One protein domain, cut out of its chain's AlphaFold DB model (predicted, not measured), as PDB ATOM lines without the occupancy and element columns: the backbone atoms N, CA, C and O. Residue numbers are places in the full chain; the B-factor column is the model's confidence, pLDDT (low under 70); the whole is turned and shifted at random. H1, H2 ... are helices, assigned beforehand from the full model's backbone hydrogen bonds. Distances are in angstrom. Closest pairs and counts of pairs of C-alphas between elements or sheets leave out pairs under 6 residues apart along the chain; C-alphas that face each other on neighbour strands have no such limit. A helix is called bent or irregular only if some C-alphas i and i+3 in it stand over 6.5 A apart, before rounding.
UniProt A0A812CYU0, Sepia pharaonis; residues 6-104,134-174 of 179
ATOM      1  N   GLY A   6      99.102   5.893 153.110       64.06
ATOM      2  CA  GLY A   6      99.192   6.446 151.761       64.06
ATOM      3  C   GLY A   6      98.920   5.408 150.674       64.06
ATOM      4  O   GLY A   6      98.157   5.681 149.751       64.06
ATOM      5  N   ASP A   7      99.466   4.199 150.801       54.22
ATOM      6  CA  ASP A   7      99.307   3.144 149.790       54.22
ATOM      7  C   ASP A   7      97.849   2.688 149.661       54.22
ATOM      8  O   ASP A   7      97.352   2.457 148.556       54.22
ATOM      9  N   LEU A   8      97.142   2.622 150.794       64.12
ATOM     10  CA  LEU A   8      95.718   2.304 150.813       64.12
ATOM     11  C   LEU A   8      94.892   3.399 150.125       64.12
ATOM     12  O   LEU A   8      93.974   3.090 149.362       64.12
ATOM     13  N   ILE A   9      95.243   4.668 150.349       68.00
ATOM     14  CA  ILE A   9      94.581   5.810 149.707       68.00
ATOM     15  C   ILE A   9      94.809   5.772 148.192       68.00
ATOM     16  O   ILE A   9      93.844   5.893 147.445       68.00
ATOM     17  N   TYR A  10      96.035   5.541 147.716       65.69
ATOM     18  CA  TYR A  10      96.318   5.467 146.274       65.69
ATOM     19  C   TYR A  10      95.581   4.316 145.581       65.69
ATOM     20  O   TYR A  10      95.025   4.507 144.496       65.69
ATOM     21  N   PHE A  11      95.542   3.134 146.202       69.88
ATOM     22  CA  PHE A  11      94.766   2.007 145.687       69.88
ATOM     23  C   PHE A  11      93.273   2.351 145.610       69.88
ATOM     24  O   PHE A  11      92.658   2.202 144.554       69.88
ATOM     25  N   ALA A  12      92.710   2.898 146.692       69.62
ATOM     26  CA  ALA A  12      91.313   3.311 146.731       69.62
ATOM     27  C   ALA A  12      90.995   4.378 145.670       69.62
ATOM     28  O   ALA A  12      89.968   4.284 144.999       69.62
ATOM     29  N   LEU A  13      91.877   5.365 145.478       76.94
ATOM     30  CA  LEU A  13      91.733   6.389 144.441       76.94
ATOM     31  C   LEU A  13      91.758   5.778 143.037       76.94
ATOM     32  O   LEU A  13      90.919   6.124 142.213       76.94
ATOM     33  N   THR A  14      92.660   4.832 142.780       75.31
ATOM     34  CA  THR A  14      92.764   4.161 141.475       75.31
ATOM     35  C   THR A  14      91.496   3.368 141.154       75.31
ATOM     36  O   THR A  14      90.951   3.500 140.059       75.31
ATOM     37  N   CYS A  15      90.975   2.597 142.113       71.56
ATOM     38  CA  CYS A  15      89.712   1.875 141.942       71.56
ATOM     39  C   CYS A  15      88.532   2.827 141.715       71.56
ATOM     40  O   CYS A  15      87.698   2.564 140.853       71.56
ATOM     41  N   LYS A  16      88.474   3.953 142.436       77.75
ATOM     42  CA  LYS A  16      87.423   4.964 142.247       77.75
ATOM     43  C   LYS A  16      87.482   5.601 140.861       77.75
ATOM     44  O   LYS A  16      86.451   5.702 140.211       77.75
ATOM     45  N   ILE A  17      88.673   5.971 140.390       84.44
ATOM     46  CA  ILE A  17      88.858   6.512 139.034       84.44
ATOM     47  C   ILE A  17      88.430   5.479 137.987       84.44
ATOM     48  O   ILE A  17      87.722   5.825 137.048       84.44
ATOM     49  N   PHE A  18      88.806   4.210 138.161       82.62
ATOM     50  CA  PHE A  18      88.390   3.139 137.257       82.62
ATOM     51  C   PHE A  18      86.863   2.997 137.185       82.62
ATOM     52  O   PHE A  18      86.313   2.937 136.087       82.62
ATOM     53  N   LEU A  19      86.173   2.988 138.331       83.75
ATOM     54  CA  LEU A  19      84.711   2.898 138.368       83.75
ATOM     55  C   LEU A  19      84.033   4.122 137.736       83.75
ATOM     56  O   LEU A  19      83.041   3.952 137.035       83.75
ATOM     57  N   LEU A  20      84.592   5.325 137.910       86.25
ATOM     58  CA  LEU A  20      84.106   6.536 137.237       86.25
ATOM     59  C   LEU A  20      84.230   6.423 135.713       86.25
ATOM     60  O   LEU A  20      83.273   6.673 134.990       86.25
ATOM     61  N   VAL A  21      85.384   5.980 135.209       88.81
ATOM     62  CA  VAL A  21      85.573   5.774 133.764       88.81
ATOM     63  C   VAL A  21      84.607   4.712 133.235       88.81
ATOM     64  O   VAL A  21      83.993   4.907 132.187       88.81
ATOM     65  N   LEU A  22      84.438   3.604 133.962       85.56
ATOM     66  CA  LEU A  22      83.496   2.551 133.594       85.56
ATOM     67  C   LEU A  22      82.056   3.077 133.536       85.56
ATOM     68  O   LEU A  22      81.331   2.733 132.604       85.56
ATOM     69  N   GLN A  23      81.655   3.926 134.483       90.38
ATOM     70  CA  GLN A  23      80.345   4.577 134.486       90.38
ATOM     71  C   GLN A  23      80.154   5.478 133.259       90.38
ATOM     72  O   GLN A  23      79.138   5.337 132.580       90.38
ATOM     73  N   VAL A  24      81.122   6.338 132.922       90.12
ATOM     74  CA  VAL A  24      81.056   7.199 131.720       90.12
ATOM     75  C   VAL A  24      80.882   6.366 130.452       90.12
ATOM     76  O   VAL A  24      79.997   6.631 129.641       90.12
ATOM     77  N   VAL A  25      81.703   5.325 130.294       90.19
ATOM     78  CA  VAL A  25      81.646   4.442 129.120       90.19
ATOM     79  C   VAL A  25      80.309   3.707 129.054       90.19
ATOM     80  O   VAL A  25      79.712   3.614 127.987       90.19
ATOM     81  N   SER A  26      79.814   3.214 130.188       87.62
ATOM     82  CA  SER A  26      78.550   2.474 130.238       87.62
ATOM     83  C   SER A  26      77.359   3.361 129.891       87.62
ATOM     84  O   SER A  26      76.520   2.931 129.110       87.62
ATOM     85  N   ASN A  27      77.333   4.590 130.412       87.88
ATOM     86  CA  ASN A  27      76.309   5.601 130.143       87.88
ATOM     87  C   ASN A  27      76.303   6.061 128.673       87.88
ATOM     88  O   ASN A  27      75.292   6.535 128.174       87.88
ATOM     89  N   ALA A  28      77.439   5.956 127.975       86.25
ATOM     90  CA  ALA A  28      77.535   6.288 126.554       86.25
ATOM     91  C   ALA A  28      77.135   5.123 125.629       86.25
ATOM     92  O   ALA A  28      76.729   5.357 124.493       86.25
ATOM     93  N   LEU A  29      77.304   3.874 126.078       88.31
ATOM     94  CA  LEU A  29      77.098   2.681 125.250       88.31
ATOM     95  C   LEU A  29      75.720   2.040 125.421       88.31
ATOM     96  O   LEU A  29      75.228   1.412 124.482       88.31
ATOM     97  N   ILE A  30      75.132   2.127 126.612       86.38
ATOM     98  CA  ILE A  30      73.888   1.442 126.955       86.38
ATOM     99  C   ILE A  30      72.787   2.504 127.089       86.38
ATOM    100  O   ILE A  30      73.005   3.514 127.748       86.38
ATOM    101  N   PRO A  31      71.625   2.316 126.442       82.44
ATOM    102  CA  PRO A  31      70.508   3.238 126.580       82.44
ATOM    103  C   PRO A  31      69.827   3.084 127.942       82.44
ATOM    104  O   PRO A  31      69.780   1.993 128.515       82.44
ATOM    105  N   ASP A  32      69.246   4.183 128.411       80.62
ATOM    106  CA  ASP A  32      68.580   4.241 129.706       80.62
ATOM    107  C   ASP A  32      67.308   3.408 129.714       80.62
ATOM    108  O   ASP A  32      66.451   3.525 128.835       80.62
ATOM    109  N   HIS A  33      67.185   2.565 130.734       83.00
ATOM    110  CA  HIS A  33      65.946   1.861 130.995       83.00
ATOM    111  C   HIS A  33      64.943   2.800 131.673       83.00
ATOM    112  O   HIS A  33      65.286   3.502 132.622       83.00
ATOM    113  N   ASP A  34      63.695   2.791 131.210       79.50
ATOM    114  CA  ASP A  34      62.611   3.462 131.918       79.50
ATOM    115  C   ASP A  34      62.165   2.588 133.093       79.50
ATOM    116  O   ASP A  34      61.529   1.551 132.910       79.50
ATOM    117  N   ALA A  35      62.569   2.985 134.297       73.88
ATOM    118  CA  ALA A  35      62.278   2.250 135.519       73.88
ATOM    119  C   ALA A  35      60.941   2.663 136.169       73.88
ATOM    120  O   ALA A  35      60.625   2.151 137.242       73.88
ATOM    121  N   GLU A  36      60.190   3.609 135.582       77.56
ATOM    122  CA  GLU A  36      58.984   4.218 136.182       77.56
ATOM    123  C   GLU A  36      59.228   4.788 137.603       77.56
ATOM    124  O   GLU A  36      58.313   4.967 138.409       77.56
ATOM    125  N   VAL A  37      60.493   5.077 137.935       75.00
ATOM    126  CA  VAL A  37      60.916   5.634 139.226       75.00
ATOM    127  C   VAL A  37      60.877   7.159 139.159       75.00
ATOM    128  O   VAL A  37      61.005   7.756 138.094       75.00
ATOM    129  N   PHE A  38      60.722   7.792 140.324       74.88
ATOM    130  CA  PHE A  38      60.808   9.238 140.491       74.88
ATOM    131  C   PHE A  38      61.974   9.848 139.695       74.88
ATOM    132  O   PHE A  38      63.146   9.597 139.986       74.88
ATOM    133  N   ASN A  39      61.621  10.676 138.716       72.62
ATOM    134  CA  ASN A  39      62.535  11.478 137.923       72.62
ATOM    135  C   ASN A  39      61.954  12.902 137.875       72.62
ATOM    136  O   ASN A  39      60.925  13.107 137.225       72.62
ATOM    137  N   PRO A  40      62.506  13.859 138.640       67.75
ATOM    138  CA  PRO A  40      61.980  15.211 138.703       67.75
ATOM    139  C   PRO A  40      62.086  15.872 137.328       67.75
ATOM    140  O   PRO A  40      63.039  15.640 136.584       67.75
ATOM    141  N   PHE A  41      61.094  16.697 136.994       64.06
ATOM    142  CA  PHE A  41      61.102  17.470 135.758       64.06
ATOM    143  C   PHE A  41      62.298  18.422 135.771       64.06
ATOM    144  O   PHE A  41      62.406  19.277 136.647       64.06
ATOM    145  N   ILE A  42      63.196  18.256 134.805       65.38
ATOM    146  CA  ILE A  42      64.269  19.211 134.544       65.38
ATOM    147  C   ILE A  42      63.652  20.309 133.678       65.38
ATOM    148  O   ILE A  42      62.971  20.000 132.701       65.38
ATOM    149  N   GLU A  43      63.847  21.577 134.039       63.50
ATOM    150  CA  GLU A  43      63.416  22.702 133.203       63.50
ATOM    151  C   GLU A  43      64.140  22.627 131.846       63.50
ATOM    152  O   GLU A  43      65.332  22.917 131.748       63.50
ATOM    153  N   GLU A  44      63.428  22.201 130.796       61.19
ATOM    154  CA  GLU A  44      63.997  21.948 129.459       61.19
ATOM    155  C   GLU A  44      64.503  23.226 128.754       61.19
ATOM    156  O   GLU A  44      65.279  23.140 127.805       61.19
ATOM    157  N   ASP A  45      64.119  24.411 129.243       60.56
ATOM    158  CA  ASP A  45      64.382  25.710 128.606       60.56
ATOM    159  C   ASP A  45      65.629  26.447 129.144       60.56
ATOM    160  O   ASP A  45      65.912  27.584 128.743       60.56
ATOM    161  N   ALA A  46      66.394  25.841 130.058       70.88
ATOM    162  CA  ALA A  46      67.593  26.473 130.606       70.88
ATOM    163  C   ALA A  46      68.728  26.540 129.557       70.88
ATOM    164  O   ALA A  46      69.010  25.551 128.873       70.88
ATOM    165  N   PRO A  47      69.434  27.682 129.416       74.62
ATOM    166  CA  PRO A  47      70.554  27.787 128.489       74.62
ATOM    167  C   PRO A  47      71.702  26.872 128.937       74.62
ATOM    168  O   PRO A  47      72.372  27.143 129.931       74.62
ATOM    169  N   VAL A  48      71.944  25.802 128.179       80.50
ATOM    170  CA  VAL A  48      73.031  24.846 128.425       80.50
ATOM    171  C   VAL A  48      74.381  25.415 127.999       80.50
ATOM    172  O   VAL A  48      74.603  25.739 126.828       80.50
ATOM    173  N   ASN A  49      75.314  25.506 128.944       89.31
ATOM    174  CA  ASN A  49      76.702  25.845 128.654       89.31
ATOM    175  C   ASN A  49      77.519  24.594 128.305       89.31
ATOM    176  O   ASN A  49      77.186  23.470 128.666       89.31
ATOM    177  N   PHE A  50      78.683  24.801 127.682       88.88
ATOM    178  CA  PHE A  50      79.644  23.723 127.416       88.88
ATOM    179  C   PHE A  50      80.073  22.975 128.689       88.88
ATOM    180  O   PHE A  50      80.277  21.763 128.659       88.88
ATOM    181  N   ALA A  51      80.206  23.692 129.810       86.88
ATOM    182  CA  ALA A  51      80.515  23.082 131.099       86.88
ATOM    183  C   ALA A  51      79.402  22.126 131.548       86.88
ATOM    184  O   ALA A  51      79.713  21.029 131.998       86.88
ATOM    185  N   ASP A  52      78.137  22.502 131.348       84.38
ATOM    186  CA  ASP A  52      76.982  21.672 131.698       84.38
ATOM    187  C   ASP A  52      76.960  20.415 130.827       84.38
ATOM    188  O   ASP A  52      76.855  19.307 131.341       84.38
ATOM    189  N   THR A  53      77.228  20.557 129.522       84.50
ATOM    190  CA  THR A  53      77.364  19.409 128.611       84.50
ATOM    191  C   THR A  53      78.503  18.471 129.021       84.50
ATOM    192  O   THR A  53      78.350  17.252 128.978       84.50
ATOM    193  N   LEU A  54      79.661  19.006 129.424       88.38
ATOM    194  CA  LEU A  54      80.771  18.182 129.912       88.38
ATOM    195  C   LEU A  54      80.422  17.461 131.215       88.38
ATOM    196  O   LEU A  54      80.769  16.290 131.373       88.38
ATOM    197  N   VAL A  55      79.767  18.155 132.145       87.06
ATOM    198  CA  VAL A  55      79.323  17.574 133.413       87.06
ATOM    199  C   VAL A  55      78.301  16.474 133.157       87.06
ATOM    200  O   VAL A  55      78.438  15.401 133.738       87.06
ATOM    201  N   ASP A  56      77.358  16.677 132.243       83.19
ATOM    202  CA  ASP A  56      76.392  15.652 131.858       83.19
ATOM    203  C   ASP A  56      77.084  14.436 131.235       83.19
ATOM    204  O   ASP A  56      76.868  13.310 131.679       83.19
ATOM    205  N   ILE A  57      77.998  14.633 130.281       84.06
ATOM    206  CA  ILE A  57      78.736  13.520 129.663       84.06
ATOM    207  C   ILE A  57      79.510  12.708 130.712       84.06
ATOM    208  O   ILE A  57      79.549  11.477 130.644       84.06
ATOM    209  N   LEU A  58      80.141  13.378 131.678       85.56
ATOM    210  CA  LEU A  58      80.997  12.717 132.663       85.56
ATOM    211  C   LEU A  58      80.215  12.136 133.849       85.56
ATOM    212  O   LEU A  58      80.589  11.094 134.384       85.56
ATOM    213  N   PHE A  59      79.133  12.776 134.280       86.38
ATOM    214  CA  PHE A  59      78.517  12.496 135.576       86.38
ATOM    215  C   PHE A  59      77.014  12.206 135.519       86.38
ATOM    216  O   PHE A  59      76.457  11.842 136.556       86.38
ATOM    217  N   ALA A  60      76.356  12.254 134.352       82.62
ATOM    218  CA  ALA A  60      74.924  11.935 134.248       82.62
ATOM    219  C   ALA A  60      74.581  10.539 134.795       82.62
ATOM    220  O   ALA A  60      73.565  10.365 135.465       82.62
ATOM    221  N   GLY A  61      75.464   9.554 134.595       81.88
ATOM    222  CA  GLY A  61      75.302   8.204 135.149       81.88
ATOM    223  C   GLY A  61      75.257   8.162 136.682       81.88
ATOM    224  O   GLY A  61      74.586   7.306 137.252       81.88
ATOM    225  N   LEU A  62      75.920   9.105 137.363       84.06
ATOM    226  CA  LEU A  62      75.946   9.191 138.829       84.06
ATOM    227  C   LEU A  62      74.734   9.916 139.418       84.06
ATOM    228  O   LEU A  62      74.486   9.786 140.613       84.06
ATOM    229  N   ARG A  63      73.984  10.673 138.607       81.12
ATOM    230  CA  ARG A  63      72.784  11.399 139.055       81.12
ATOM    231  C   ARG A  63      71.629  10.457 139.404       81.12
ATOM    232  O   ARG A  63      70.686  10.885 140.049       81.12
ATOM    233  N   ARG A  64      71.685   9.198 138.974       81.44
ATOM    234  CA  ARG A  64      70.577   8.232 138.977       81.44
ATOM    235  C   ARG A  64      70.285   7.662 140.365       81.44
ATOM    236  O   ARG A  64      71.113   7.743 141.272       81.44
ATOM    237  N   TRP A  65      69.115   7.034 140.496       84.38
ATOM    238  CA  TRP A  65      68.672   6.365 141.724       84.38
ATOM    239  C   TRP A  65      68.660   7.314 142.931       84.38
ATOM    240  O   TRP A  65      68.091   8.402 142.860       84.38
ATOM    241  N   ASP A  66      69.289   6.919 144.035       81.88
ATOM    242  CA  ASP A  66      69.309   7.654 145.301       81.88
ATOM    243  C   ASP A  66      69.841   9.089 145.156       81.88
ATOM    244  O   ASP A  66      69.422   9.983 145.892       81.88
ATOM    245  N   ALA A  67      70.727   9.349 144.187       84.00
ATOM    246  CA  ALA A  67      71.260  10.689 143.945       84.00
ATOM    247  C   ALA A  67      70.180  11.680 143.480       84.00
ATOM    248  O   ALA A  67      70.212  12.839 143.900       84.00
ATOM    249  N   VAL A  68      69.183  11.223 142.709       84.56
ATOM    250  CA  VAL A  68      68.020  12.038 142.321       84.56
ATOM    251  C   VAL A  68      67.244  12.472 143.563       84.56
ATOM    252  O   VAL A  68      66.883  13.640 143.700       84.56
ATOM    253  N   TYR A  69      67.033  11.549 144.504       84.25
ATOM    254  CA  TYR A  69      66.347  11.848 145.758       84.25
ATOM    255  C   TYR A  69      67.151  12.810 146.632       84.25
ATOM    256  O   TYR A  69      66.569  13.739 147.188       84.25
ATOM    257  N   PHE A  70      68.474  12.642 146.743       84.31
ATOM    258  CA  PHE A  70      69.308  13.574 147.508       84.31
ATOM    259  C   PHE A  70      69.302  14.986 146.923       84.31
ATOM    260  O   PHE A  70      69.199  15.943 147.692       84.31
ATOM    261  N   LEU A  71      69.376  15.118 145.596       82.25
ATOM    262  CA  LEU A  71      69.306  16.417 144.925       82.25
ATOM    263  C   LEU A  71      67.938  17.074 145.154       82.25
ATOM    264  O   LEU A  71      67.871  18.208 145.624       82.25
ATOM    265  N   HIS A  72      66.854  16.322 144.948       83.56
ATOM    266  CA  HIS A  72      65.494  16.807 145.171       83.56
ATOM    267  C   HIS A  72      65.248  17.240 146.624       83.56
ATOM    268  O   HIS A  72      64.684  18.305 146.868       83.56
ATOM    269  N   ILE A  73      65.712  16.453 147.603       83.06
ATOM    270  CA  ILE A  73      65.606  16.785 149.033       83.06
ATOM    271  C   ILE A  73      66.414  18.045 149.371       83.06
ATOM    272  O   ILE A  73      65.986  18.824 150.224       83.06
ATOM    273  N   ALA A  74      67.571  18.253 148.739       81.69
ATOM    274  CA  ALA A  74      68.394  19.437 148.972       81.69
ATOM    275  C   ALA A  74      67.737  20.723 148.440       81.69
ATOM    276  O   ALA A  74      67.839  21.761 149.091       81.69
ATOM    277  N   GLU A  75      67.054  20.648 147.298       81.56
ATOM    278  CA  GLU A  75      66.405  21.798 146.654       81.56
ATOM    279  C   GLU A  75      65.012  22.100 147.225       81.56
ATOM    280  O   GLU A  75      64.699  23.247 147.541       81.56
ATOM    281  N   HIS A  76      64.181  21.068 147.395       81.44
ATOM    282  CA  HIS A  76      62.749  21.209 147.685       81.44
ATOM    283  C   HIS A  76      62.349  20.676 149.071       81.44
ATOM    284  O   HIS A  76      61.219  20.884 149.520       81.44
ATOM    285  N   GLY A  77      63.255  19.993 149.776       81.06
ATOM    286  CA  GLY A  77      62.950  19.304 151.028       81.06
ATOM    287  C   GLY A  77      62.187  17.987 150.825       81.06
ATOM    288  O   GLY A  77      62.165  17.398 149.748       81.06
ATOM    289  N   TYR A  78      61.561  17.487 151.893       83.25
ATOM    290  CA  TYR A  78      60.805  16.226 151.869       83.25
ATOM    291  C   TYR A  78      59.385  16.467 151.352       83.25
ATOM    292  O   TYR A  78      58.449  16.586 152.141       83.25
ATOM    293  N   THR A  79      59.226  16.569 150.033       83.56
ATOM    294  CA  THR A  79      57.912  16.803 149.408       83.56
ATOM    295  C   THR A  79      57.123  15.519 149.150       83.56
ATOM    296  O   THR A  79      55.898  15.568 149.098       83.56
ATOM    297  N   TYR A  80      57.801  14.378 148.985       81.50
ATOM    298  CA  TYR A  80      57.187  13.077 148.703       81.50
ATOM    299  C   TYR A  80      57.412  12.087 149.847       81.50
ATOM    300  O   TYR A  80      58.432  12.137 150.536       81.50
ATOM    301  N   GLU A  81      56.493  11.135 150.006       82.81
ATOM    302  CA  GLU A  81      56.571  10.095 151.043       82.81
ATOM    303  C   GLU A  81      57.837   9.237 150.896       82.81
ATOM    304  O   GLU A  81      58.532   8.964 151.874       82.81
ATOM    305  N   ASN A  82      58.199   8.909 149.654       82.88
ATOM    306  CA  ASN A  82      59.366   8.096 149.305       82.88
ATOM    307  C   ASN A  82      60.688   8.729 149.782       82.88
ATOM    308  O   ASN A  82      61.637   8.016 150.105       82.88
ATOM    309  N   CYS A  83      60.753  10.064 149.872       79.69
ATOM    310  CA  CYS A  83      61.944  10.782 150.328       79.69
ATOM    311  C   CYS A  83      62.296  10.460 151.787       79.69
ATOM    312  O   CYS A  83      63.462  10.550 152.157       79.69
ATOM    313  N   LEU A  84      61.326  10.050 152.618       79.56
ATOM    314  CA  LEU A  84      61.561   9.729 154.032       79.56
ATOM    315  C   LEU A  84      62.509   8.538 154.235       79.56
ATOM    316  O   LEU A  84      63.110   8.426 155.303       79.56
ATOM    317  N   ALA A  85      62.677   7.676 153.227       80.44
ATOM    318  CA  ALA A  85      63.648   6.585 153.264       80.44
ATOM    319  C   ALA A  85      65.108   7.086 153.241       80.44
ATOM    320  O   ALA A  85      66.006   6.413 153.750       80.44
ATOM    321  N   PHE A  86      65.352   8.283 152.699       75.75
ATOM    322  CA  PHE A  86      66.681   8.854 152.505       75.75
ATOM    323  C   PHE A  86      67.026   9.829 153.629       75.75
ATOM    324  O   PHE A  86      66.710  11.012 153.566       75.75
ATOM    325  N   PHE A  87      67.699   9.317 154.665       70.44
ATOM    326  CA  PHE A  87      68.085  10.063 155.871       70.44
ATOM    327  C   PHE A  87      66.899  10.761 156.559       70.44
ATOM    328  O   PHE A  87      66.865  11.991 156.605       70.44
ATOM    329  N   PRO A  88      65.950  10.009 157.149       64.44
ATOM    330  CA  PRO A  88      64.691  10.553 157.656       64.44
ATOM    331  C   PRO A  88      64.913  11.813 158.501       64.44
ATOM    332  O   PRO A  88      65.557  11.774 159.551       64.44
ATOM    333  N   LEU A  89      64.382  12.943 158.019       64.25
ATOM    334  CA  LEU A  89      64.431  14.247 158.686       64.25
ATOM    335  C   LEU A  89      65.850  14.803 158.923       64.25
ATOM    336  O   LEU A  89      66.016  15.697 159.751       64.25
ATOM    337  N   PHE A  90      66.889  14.339 158.222       67.81
ATOM    338  CA  PHE A  90      68.267  14.777 158.479       67.81
ATOM    339  C   PHE A  90      68.469  16.302 158.413       67.81
ATOM    340  O   PHE A  90      69.035  16.831 159.372       67.81
ATOM    341  N   PRO A  91      67.932  17.048 157.425       64.94
ATOM    342  CA  PRO A  91      67.947  18.514 157.428       64.94
ATOM    343  C   PRO A  91      67.308  19.127 158.681       64.94
ATOM    344  O   PRO A  91      67.853  20.069 159.245       64.94
ATOM    345  N   LEU A  92      66.215  18.545 159.186       66.06
ATOM    346  CA  LEU A  92      65.583  18.925 160.457       66.06
ATOM    347  C   LEU A  92      66.485  18.600 161.660       66.06
ATOM    348  O   LEU A  92      66.619  19.419 162.570       66.06
ATOM    349  N   THR A  93      67.165  17.450 161.670       69.44
ATOM    350  CA  THR A  93      68.114  17.104 162.746       69.44
ATOM    351  C   THR A  93      69.372  17.974 162.734       69.44
ATOM    352  O   THR A  93      69.923  18.253 163.797       69.44
ATOM    353  N   VAL A  94      69.835  18.407 161.557       68.12
ATOM    354  CA  VAL A  94      70.974  19.320 161.392       68.12
ATOM    355  C   VAL A  94      70.561  20.736 161.758       68.12
ATOM    356  O   VAL A  94      71.287  21.374 162.509       68.12
ATOM    357  N   LEU A  95      69.388  21.207 161.328       68.00
ATOM    358  CA  LEU A  95      68.847  22.511 161.714       68.00
ATOM    359  C   LEU A  95      68.656  22.603 163.230       68.00
ATOM    360  O   LEU A  95      69.117  23.557 163.848       68.00
ATOM    361  N   THR A  96      68.059  21.586 163.855       68.88
ATOM    362  CA  THR A  96      67.906  21.543 165.319       68.88
ATOM    363  C   THR A  96      69.254  21.463 166.031       68.88
ATOM    364  O   THR A  96      69.450  22.178 167.012       68.88
ATOM    365  N   ARG A  97      70.222  20.680 165.526       68.19
ATOM    366  CA  ARG A  97      71.594  20.668 166.067       68.19
ATOM    367  C   ARG A  97      72.324  21.987 165.869       68.19
ATOM    368  O   ARG A  97      73.047  22.376 166.768       68.19
ATOM    369  N   LEU A  98      72.152  22.679 164.749       67.44
ATOM    370  CA  LEU A  98      72.798  23.961 164.461       67.44
ATOM    371  C   LEU A  98      72.176  25.089 165.293       67.44
ATOM    372  O   LEU A  98      72.904  25.891 165.878       67.44
ATOM    373  N   MET A  99      70.852  25.089 165.453       65.62
ATOM    374  CA  MET A  99      70.153  25.982 166.382       65.62
ATOM    375  C   MET A  99      70.546  25.709 167.840       65.62
ATOM    376  O   MET A  99      70.802  26.650 168.586       65.62
ATOM    377  N   ALA A 100      70.678  24.442 168.241       61.28
ATOM    378  CA  ALA A 100      71.144  24.075 169.580       61.28
ATOM    379  C   ALA A 100      72.651  24.350 169.785       61.28
ATOM    380  O   ALA A 100      73.066  24.768 170.864       61.28
ATOM    381  N   SER A 101      73.475  24.174 168.745       58.91
ATOM    382  CA  SER A 101      74.926  24.423 168.739       58.91
ATOM    383  C   SER A 101      75.275  25.909 168.705       58.91
ATOM    384  O   SER A 101      76.381  26.277 169.097       58.91
ATOM    385  N   SER A 102      74.344  26.770 168.290       57.38
ATOM    386  CA  SER A 102      74.458  28.232 168.386       57.38
ATOM    387  C   SER A 102      74.471  28.749 169.836       57.38
ATOM    388  O   SER A 102      74.532  29.956 170.051       57.38
ATOM    389  N   SER A 103      74.455  27.860 170.841       61.31
ATOM    390  CA  SER A 103      74.859  28.146 172.225       61.31
ATOM    391  C   SER A 103      76.310  27.683 172.479       61.31
ATOM    392  O   SER A 103      76.529  26.633 173.090       61.31
ATOM    393  N   PRO A 104      77.334  28.455 172.056       58.09
ATOM    394  CA  PRO A 104      78.756  28.094 172.171       58.09
ATOM    395  C   PRO A 104      79.258  27.948 173.616       58.09
ATOM    396  O   PRO A 104      80.354  27.440 173.837       58.09
ATOM    397  N   VAL A 134     108.152   1.261 145.782       51.75
ATOM    398  CA  VAL A 134     107.069   0.427 146.362       51.75
ATOM    399  C   VAL A 134     106.008  -0.018 145.338       51.75
ATOM    400  O   VAL A 134     105.535  -1.152 145.401       51.75
ATOM    401  N   ILE A 135     105.718   0.803 144.321       51.16
ATOM    402  CA  ILE A 135     104.760   0.504 143.231       51.16
ATOM    403  C   ILE A 135     105.131  -0.797 142.494       51.16
ATOM    404  O   ILE A 135     104.268  -1.587 142.115       51.16
ATOM    405  N   LYS A 136     106.434  -1.079 142.378       48.56
ATOM    406  CA  LYS A 136     106.955  -2.302 141.755       48.56
ATOM    407  C   LYS A 136     106.708  -3.554 142.611       48.56
ATOM    408  O   LYS A 136     106.605  -4.641 142.059       48.56
ATOM    409  N   ARG A 137     106.577  -3.416 143.939       47.84
ATOM    410  CA  ARG A 137     106.223  -4.514 144.861       47.84
ATOM    411  C   ARG A 137     104.707  -4.726 144.974       47.84
ATOM    412  O   ARG A 137     104.300  -5.869 145.136       47.84
ATOM    413  N   LEU A 138     103.880  -3.687 144.821       45.38
ATOM    414  CA  LEU A 138     102.411  -3.797 144.883       45.38
ATOM    415  C   LEU A 138     101.822  -4.577 143.686       45.38
ATOM    416  O   LEU A 138     100.973  -5.444 143.885       45.38
ATOM    417  N   TYR A 139     102.340  -4.357 142.471       52.75
ATOM    418  CA  TYR A 139     102.003  -5.158 141.280       52.75
ATOM    419  C   TYR A 139     102.376  -6.645 141.459       52.75
ATOM    420  O   TYR A 139     101.595  -7.533 141.133       52.75
ATOM    421  N   ILE A 140     103.533  -6.925 142.071       50.25
ATOM    422  CA  ILE A 140     104.018  -8.295 142.319       50.25
ATOM    423  C   ILE A 140     103.217  -8.999 143.435       50.25
ATOM    424  O   ILE A 140     102.960 -10.192 143.329       50.25
ATOM    425  N   ILE A 141     102.768  -8.295 144.481       47.00
ATOM    426  CA  ILE A 141     102.027  -8.889 145.615       47.00
ATOM    427  C   ILE A 141     100.557  -9.184 145.262       47.00
ATOM    428  O   ILE A 141     100.048 -10.240 145.650       47.00
ATOM    429  N   LEU A 142      99.893  -8.319 144.483       53.66
ATOM    430  CA  LEU A 142      98.553  -8.598 143.937       53.66
ATOM    431  C   LEU A 142      98.570  -9.821 143.002       53.66
ATOM    432  O   LEU A 142      97.631 -10.613 143.015       53.66
ATOM    433  N   GLN A 143      99.658 -10.017 142.248       52.41
ATOM    434  CA  GLN A 143      99.814 -11.128 141.305       52.41
ATOM    435  C   GLN A 143     100.267 -12.445 141.974       52.41
ATOM    436  O   GLN A 143      99.773 -13.514 141.617       52.41
ATOM    437  N   GLU A 144     101.164 -12.406 142.966       48.06
ATOM    438  CA  GLU A 144     101.700 -13.613 143.622       48.06
ATOM    439  C   GLU A 144     100.839 -14.111 144.804       48.06
ATOM    440  O   GLU A 144     100.745 -15.320 145.009       48.06
ATOM    441  N   HIS A 145     100.176 -13.245 145.587       46.69
ATOM    442  CA  HIS A 145      99.516 -13.686 146.831       46.69
ATOM    443  C   HIS A 145      98.009 -13.961 146.693       46.69
ATOM    444  O   HIS A 145      97.521 -14.948 147.247       46.69
ATOM    445  N   LEU A 146      97.277 -13.167 145.900       52.84
ATOM    446  CA  LEU A 146      95.844 -13.403 145.652       52.84
ATOM    447  C   LEU A 146      95.590 -14.571 144.690       52.84
ATOM    448  O   LEU A 146      94.540 -15.206 144.781       52.84
ATOM    449  N   TRP A 147      96.539 -14.887 143.798       52.16
ATOM    450  CA  TRP A 147      96.338 -15.873 142.729       52.16
ATOM    451  C   TRP A 147      97.148 -17.170 142.886       52.16
ATOM    452  O   TRP A 147      96.730 -18.204 142.366       52.16
ATOM    453  N   LYS A 148      98.276 -17.188 143.608       47.72
ATOM    454  CA  LYS A 148      99.196 -18.347 143.592       47.72
ATOM    455  C   LYS A 148      99.063 -19.291 144.799       47.72
ATOM    456  O   LYS A 148      99.210 -20.490 144.611       47.72
ATOM    457  N   ASN A 149      98.684 -18.784 145.981       48.66
ATOM    458  CA  ASN A 149      98.576 -19.564 147.236       48.66
ATOM    459  C   ASN A 149      97.175 -19.565 147.890       48.66
ATOM    460  O   ASN A 149      97.012 -20.056 149.005       48.66
ATOM    461  N   SER A 150      96.160 -19.013 147.229       58.03
ATOM    462  CA  SER A 150      94.788 -18.956 147.746       58.03
ATOM    463  C   SER A 150      93.973 -20.194 147.349       58.03
ATOM    464  O   SER A 150      94.142 -20.746 146.256       58.03
ATOM    465  N   SER A 151      93.066 -20.630 148.234       68.00
ATOM    466  CA  SER A 151      92.128 -21.716 147.928       68.00
ATOM    467  C   SER A 151      91.280 -21.361 146.699       68.00
ATOM    468  O   SER A 151      90.953 -20.192 146.478       68.00
ATOM    469  N   VAL A 152      90.893 -22.363 145.902       75.06
ATOM    470  CA  VAL A 152      90.024 -22.163 144.725       75.06
ATOM    471  C   VAL A 152      88.737 -21.423 145.117       75.06
ATOM    472  O   VAL A 152      88.301 -20.530 144.397       75.06
ATOM    473  N   ALA A 153      88.194 -21.711 146.303       69.81
ATOM    474  CA  ALA A 153      87.028 -21.023 146.848       69.81
ATOM    475  C   ALA A 153      87.271 -19.515 147.043       69.81
ATOM    476  O   ALA A 153      86.452 -18.703 146.625       69.81
ATOM    477  N   SER A 154      88.418 -19.117 147.600       66.31
ATOM    478  CA  SER A 154      88.767 -17.701 147.794       66.31
ATOM    479  C   SER A 154      88.887 -16.946 146.467       66.31
ATOM    480  O   SER A 154      88.456 -15.798 146.370       66.31
ATOM    481  N   LYS A 155      89.429 -17.593 145.425       71.62
ATOM    482  CA  LYS A 155      89.524 -17.011 144.075       71.62
ATOM    483  C   LYS A 155      88.153 -16.834 143.435       71.62
ATOM    484  O   LYS A 155      87.899 -15.794 142.833       71.62
ATOM    485  N   LEU A 156      87.271 -17.825 143.580       74.75
ATOM    486  CA  LEU A 156      85.903 -17.752 143.070       74.75
ATOM    487  C   LEU A 156      85.113 -16.634 143.755       74.75
ATOM    488  O   LEU A 156      84.475 -15.844 143.068       74.75
ATOM    489  N   ILE A 157      85.226 -16.511 145.079       71.06
ATOM    490  CA  ILE A 157      84.570 -15.446 145.851       71.06
ATOM    491  C   ILE A 157      85.081 -14.065 145.421       71.06
ATOM    492  O   ILE A 157      84.285 -13.167 145.161       71.06
ATOM    493  N   LEU A 158      86.399 -13.887 145.289       68.81
ATOM    494  CA  LEU A 158      86.969 -12.615 144.839       68.81
ATOM    495  C   LEU A 158      86.522 -12.263 143.414       68.81
ATOM    496  O   LEU A 158      86.156 -11.122 143.146       68.81
ATOM    497  N   THR A 159      86.525 -13.246 142.513       76.00
ATOM    498  CA  THR A 159      86.081 -13.056 141.126       76.00
ATOM    499  C   THR A 159      84.605 -12.681 141.076       76.00
ATOM    500  O   THR A 159      84.241 -11.774 140.334       76.00
ATOM    501  N   TYR A 160      83.774 -13.318 141.904       73.06
ATOM    502  CA  TYR A 160      82.365 -12.973 142.051       73.06
ATOM    503  C   TYR A 160      82.185 -11.517 142.486       73.06
ATOM    504  O   TYR A 160      81.454 -10.787 141.827       73.06
ATOM    505  N   PHE A 161      82.887 -11.058 143.529       72.38
ATOM    506  CA  PHE A 161      82.765  -9.670 143.986       72.38
ATOM    507  C   PHE A 161      83.235  -8.660 142.937       72.38
ATOM    508  O   PHE A 161      82.551  -7.665 142.715       72.38
ATOM    509  N   ILE A 162      84.354  -8.923 142.254       71.69
ATOM    510  CA  ILE A 162      84.846  -8.046 141.181       71.69
ATOM    511  C   ILE A 162      83.838  -7.996 140.027       71.69
ATOM    512  O   ILE A 162      83.496  -6.909 139.564       71.69
ATOM    513  N   ALA A 163      83.335  -9.150 139.585       73.12
ATOM    514  CA  ALA A 163      82.343  -9.221 138.518       73.12
ATOM    515  C   ALA A 163      81.039  -8.516 138.915       73.12
ATOM    516  O   ALA A 163      80.530  -7.710 138.142       73.12
ATOM    517  N   TYR A 164      80.543  -8.746 140.132       73.69
ATOM    518  CA  TYR A 164      79.350  -8.090 140.663       73.69
ATOM    519  C   TYR A 164      79.536  -6.569 140.751       73.69
ATOM    520  O   TYR A 164      78.641  -5.827 140.365       73.69
ATOM    521  N   SER A 165      80.708  -6.075 141.175       76.25
ATOM    522  CA  SER A 165      81.000  -4.634 141.178       76.25
ATOM    523  C   SER A 165      81.039  -4.030 139.770       76.25
ATOM    524  O   SER A 165      80.522  -2.933 139.570       76.25
ATOM    525  N   ILE A 166      81.624  -4.728 138.789       75.00
ATOM    526  CA  ILE A 166      81.671  -4.263 137.394       75.00
ATOM    527  C   ILE A 166      80.258  -4.226 136.809       75.00
ATOM    528  O   ILE A 166      79.815  -3.170 136.364       75.00
ATOM    529  N   ILE A 167      79.537  -5.351 136.856       81.25
ATOM    530  CA  ILE A 167      78.187  -5.464 136.290       81.25
ATOM    531  C   ILE A 167      77.237  -4.497 137.003       81.25
ATOM    532  O   ILE A 167      76.487  -3.788 136.340       81.25
ATOM    533  N   GLY A 168      77.327  -4.386 138.330       78.12
ATOM    534  CA  GLY A 168      76.519  -3.451 139.105       78.12
ATOM    535  C   GLY A 168      76.786  -1.992 138.761       78.12
ATOM    536  O   GLY A 168      75.841  -1.223 138.644       78.12
ATOM    537  N   THR A 169      78.038  -1.607 138.498       76.38
ATOM    538  CA  THR A 169      78.355  -0.239 138.045       76.38
ATOM    539  C   THR A 169      77.737   0.045 136.679       76.38
ATOM    540  O   THR A 169      77.173   1.119 136.470       76.38
ATOM    541  N   MET A 170      77.797  -0.922 135.759       80.06
ATOM    542  CA  MET A 170      77.169  -0.797 134.442       80.06
ATOM    543  C   MET A 170      75.643  -0.708 134.559       80.06
ATOM    544  O   MET A 170      75.039   0.148 133.922       80.06
ATOM    545  N   ALA A 171      75.019  -1.556 135.378       78.50
ATOM    546  CA  ALA A 171      73.571  -1.582 135.557       78.50
ATOM    547  C   ALA A 171      73.049  -0.306 136.239       78.50
ATOM    548  O   ALA A 171      72.136   0.343 135.726       78.50
ATOM    549  N   PHE A 172      73.697   0.110 137.331       82.06
ATOM    550  CA  PHE A 172      73.371   1.333 138.065       82.06
ATOM    551  C   PHE A 172      73.440   2.567 137.160       82.06
ATOM    552  O   PHE A 172      72.489   3.349 137.101       82.06
ATOM    553  N   SER A 173      74.528   2.689 136.389       78.62
ATOM    554  CA  SER A 173      74.745   3.812 135.468       78.62
ATOM    555  C   SER A 173      73.736   3.869 134.325       78.62
ATOM    556  O   SER A 173      73.723   4.876 133.639       78.62
ATOM    557  N   ASN A 174      72.930   2.821 134.112       81.44
ATOM    558  CA  ASN A 174      71.968   2.704 133.010       81.44
ATOM    559  C   ASN A 174      70.510   2.564 133.476       81.44
ATOM    560  O   ASN A 174      69.646   2.177 132.693       81.44
TER     561      ASN A 174
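Overview. This is residues 6 to 104 and 134 to 174 of the 179 residues of a protein of Sepia pharaonis (UniProt A0A812CYU0). An open, loose frame of helices, in which the later parts of H1 and H7 come together with residues 57 to 62 of H2 at one junction, and two arms run out from it. One arm is H7, with H6 making a corner at its far end; the other goes through H3 and the short H4 to H5, whose residues 93 to 101 stick out, as do residues 12 to 17 of H1 and the loop from residue 41 into H2. The printed part has 140 residues with seven named helices, H1 to H7 in chain order, and no named strand: the class is all helix. It is loose, with a radius of gyration of the C-alphas of 21.0 A and spans of 54 by 48 by 31 A.

Along the chain. H1, residues 6 to 29, begins at C-alpha 6 (99.192, 6.446, 151.761) and is 34.7 A long. H2, residues 50 to 63, is 18.3 A long and irregular, with C-alphas 58 and 61 7.7 A apart. H3 is residues 66 to 76, 15.2 A. H4, residues 81 to 85, 8.2 A, is neither bent nor irregular, but only just: C-alphas 82 and 85 are 6.0 A apart. H5, residues 90 to 101, is 15.6 A long. H6, residues 135 to 148, 19.7 A, is likewise only just not irregular, with C-alphas 143 and 146 6.3 A apart. H7, residues 152 to 172, is 29.6 A long and ends at C-alpha 172 (73.371, 1.333, 138.065).

Arrangement. H1 touches H2 with residues 23 to 28 alone, about perpendicular at 78 degrees; the closest C-alphas, of Val 24 and Leu 58, are 5.6 A apart. H1 touches H7 with residues 19 to 27 alone, at a steep tilt of 50 degrees, the same way; the closest C-alphas, of Ser 26 and Met 170, are 5.5 A apart. H2 and H7 are close but not clearly touching, 7.7 A between the closest C-alphas, of Gly 61 and Phe 172. H6 and H7 are close but not clearly touching, at a steep tilt of 63 degrees, opposite ways; the closest C-alphas, of Trp 147 and Lys 155, are 7.0 A apart. H2 and H3 meet only through their link. H3 and H4 are close but not clearly touching, 6.4 A between the closest C-alphas, of Tyr 69 and Cys 83. H5 touches no helix, and H4 and H5 are apart. Every O i to N i+4 pair is within hydrogen-bond range in H1, H3, H5 and H7; the counts are 8 of 10 in H2, 7 of 10 in H6 and 0 of 1 in H4, where 2 of 2 O i to N i+3 pairs are within range.

Size, cuts and confidence. The C-alphas farthest apart, of Ser 103 and Lys 148, are 59.8 A apart. Residues 105 to 133 are not printed, and C-alphas 104 and 134 are 47.3 A apart across the cut. The link from H1 to H2, residues 30 to 49, is long. The mean pLDDT of the printed part is 73.4; 51 residues are under 70, among them 88 to 104 and 134 to 151.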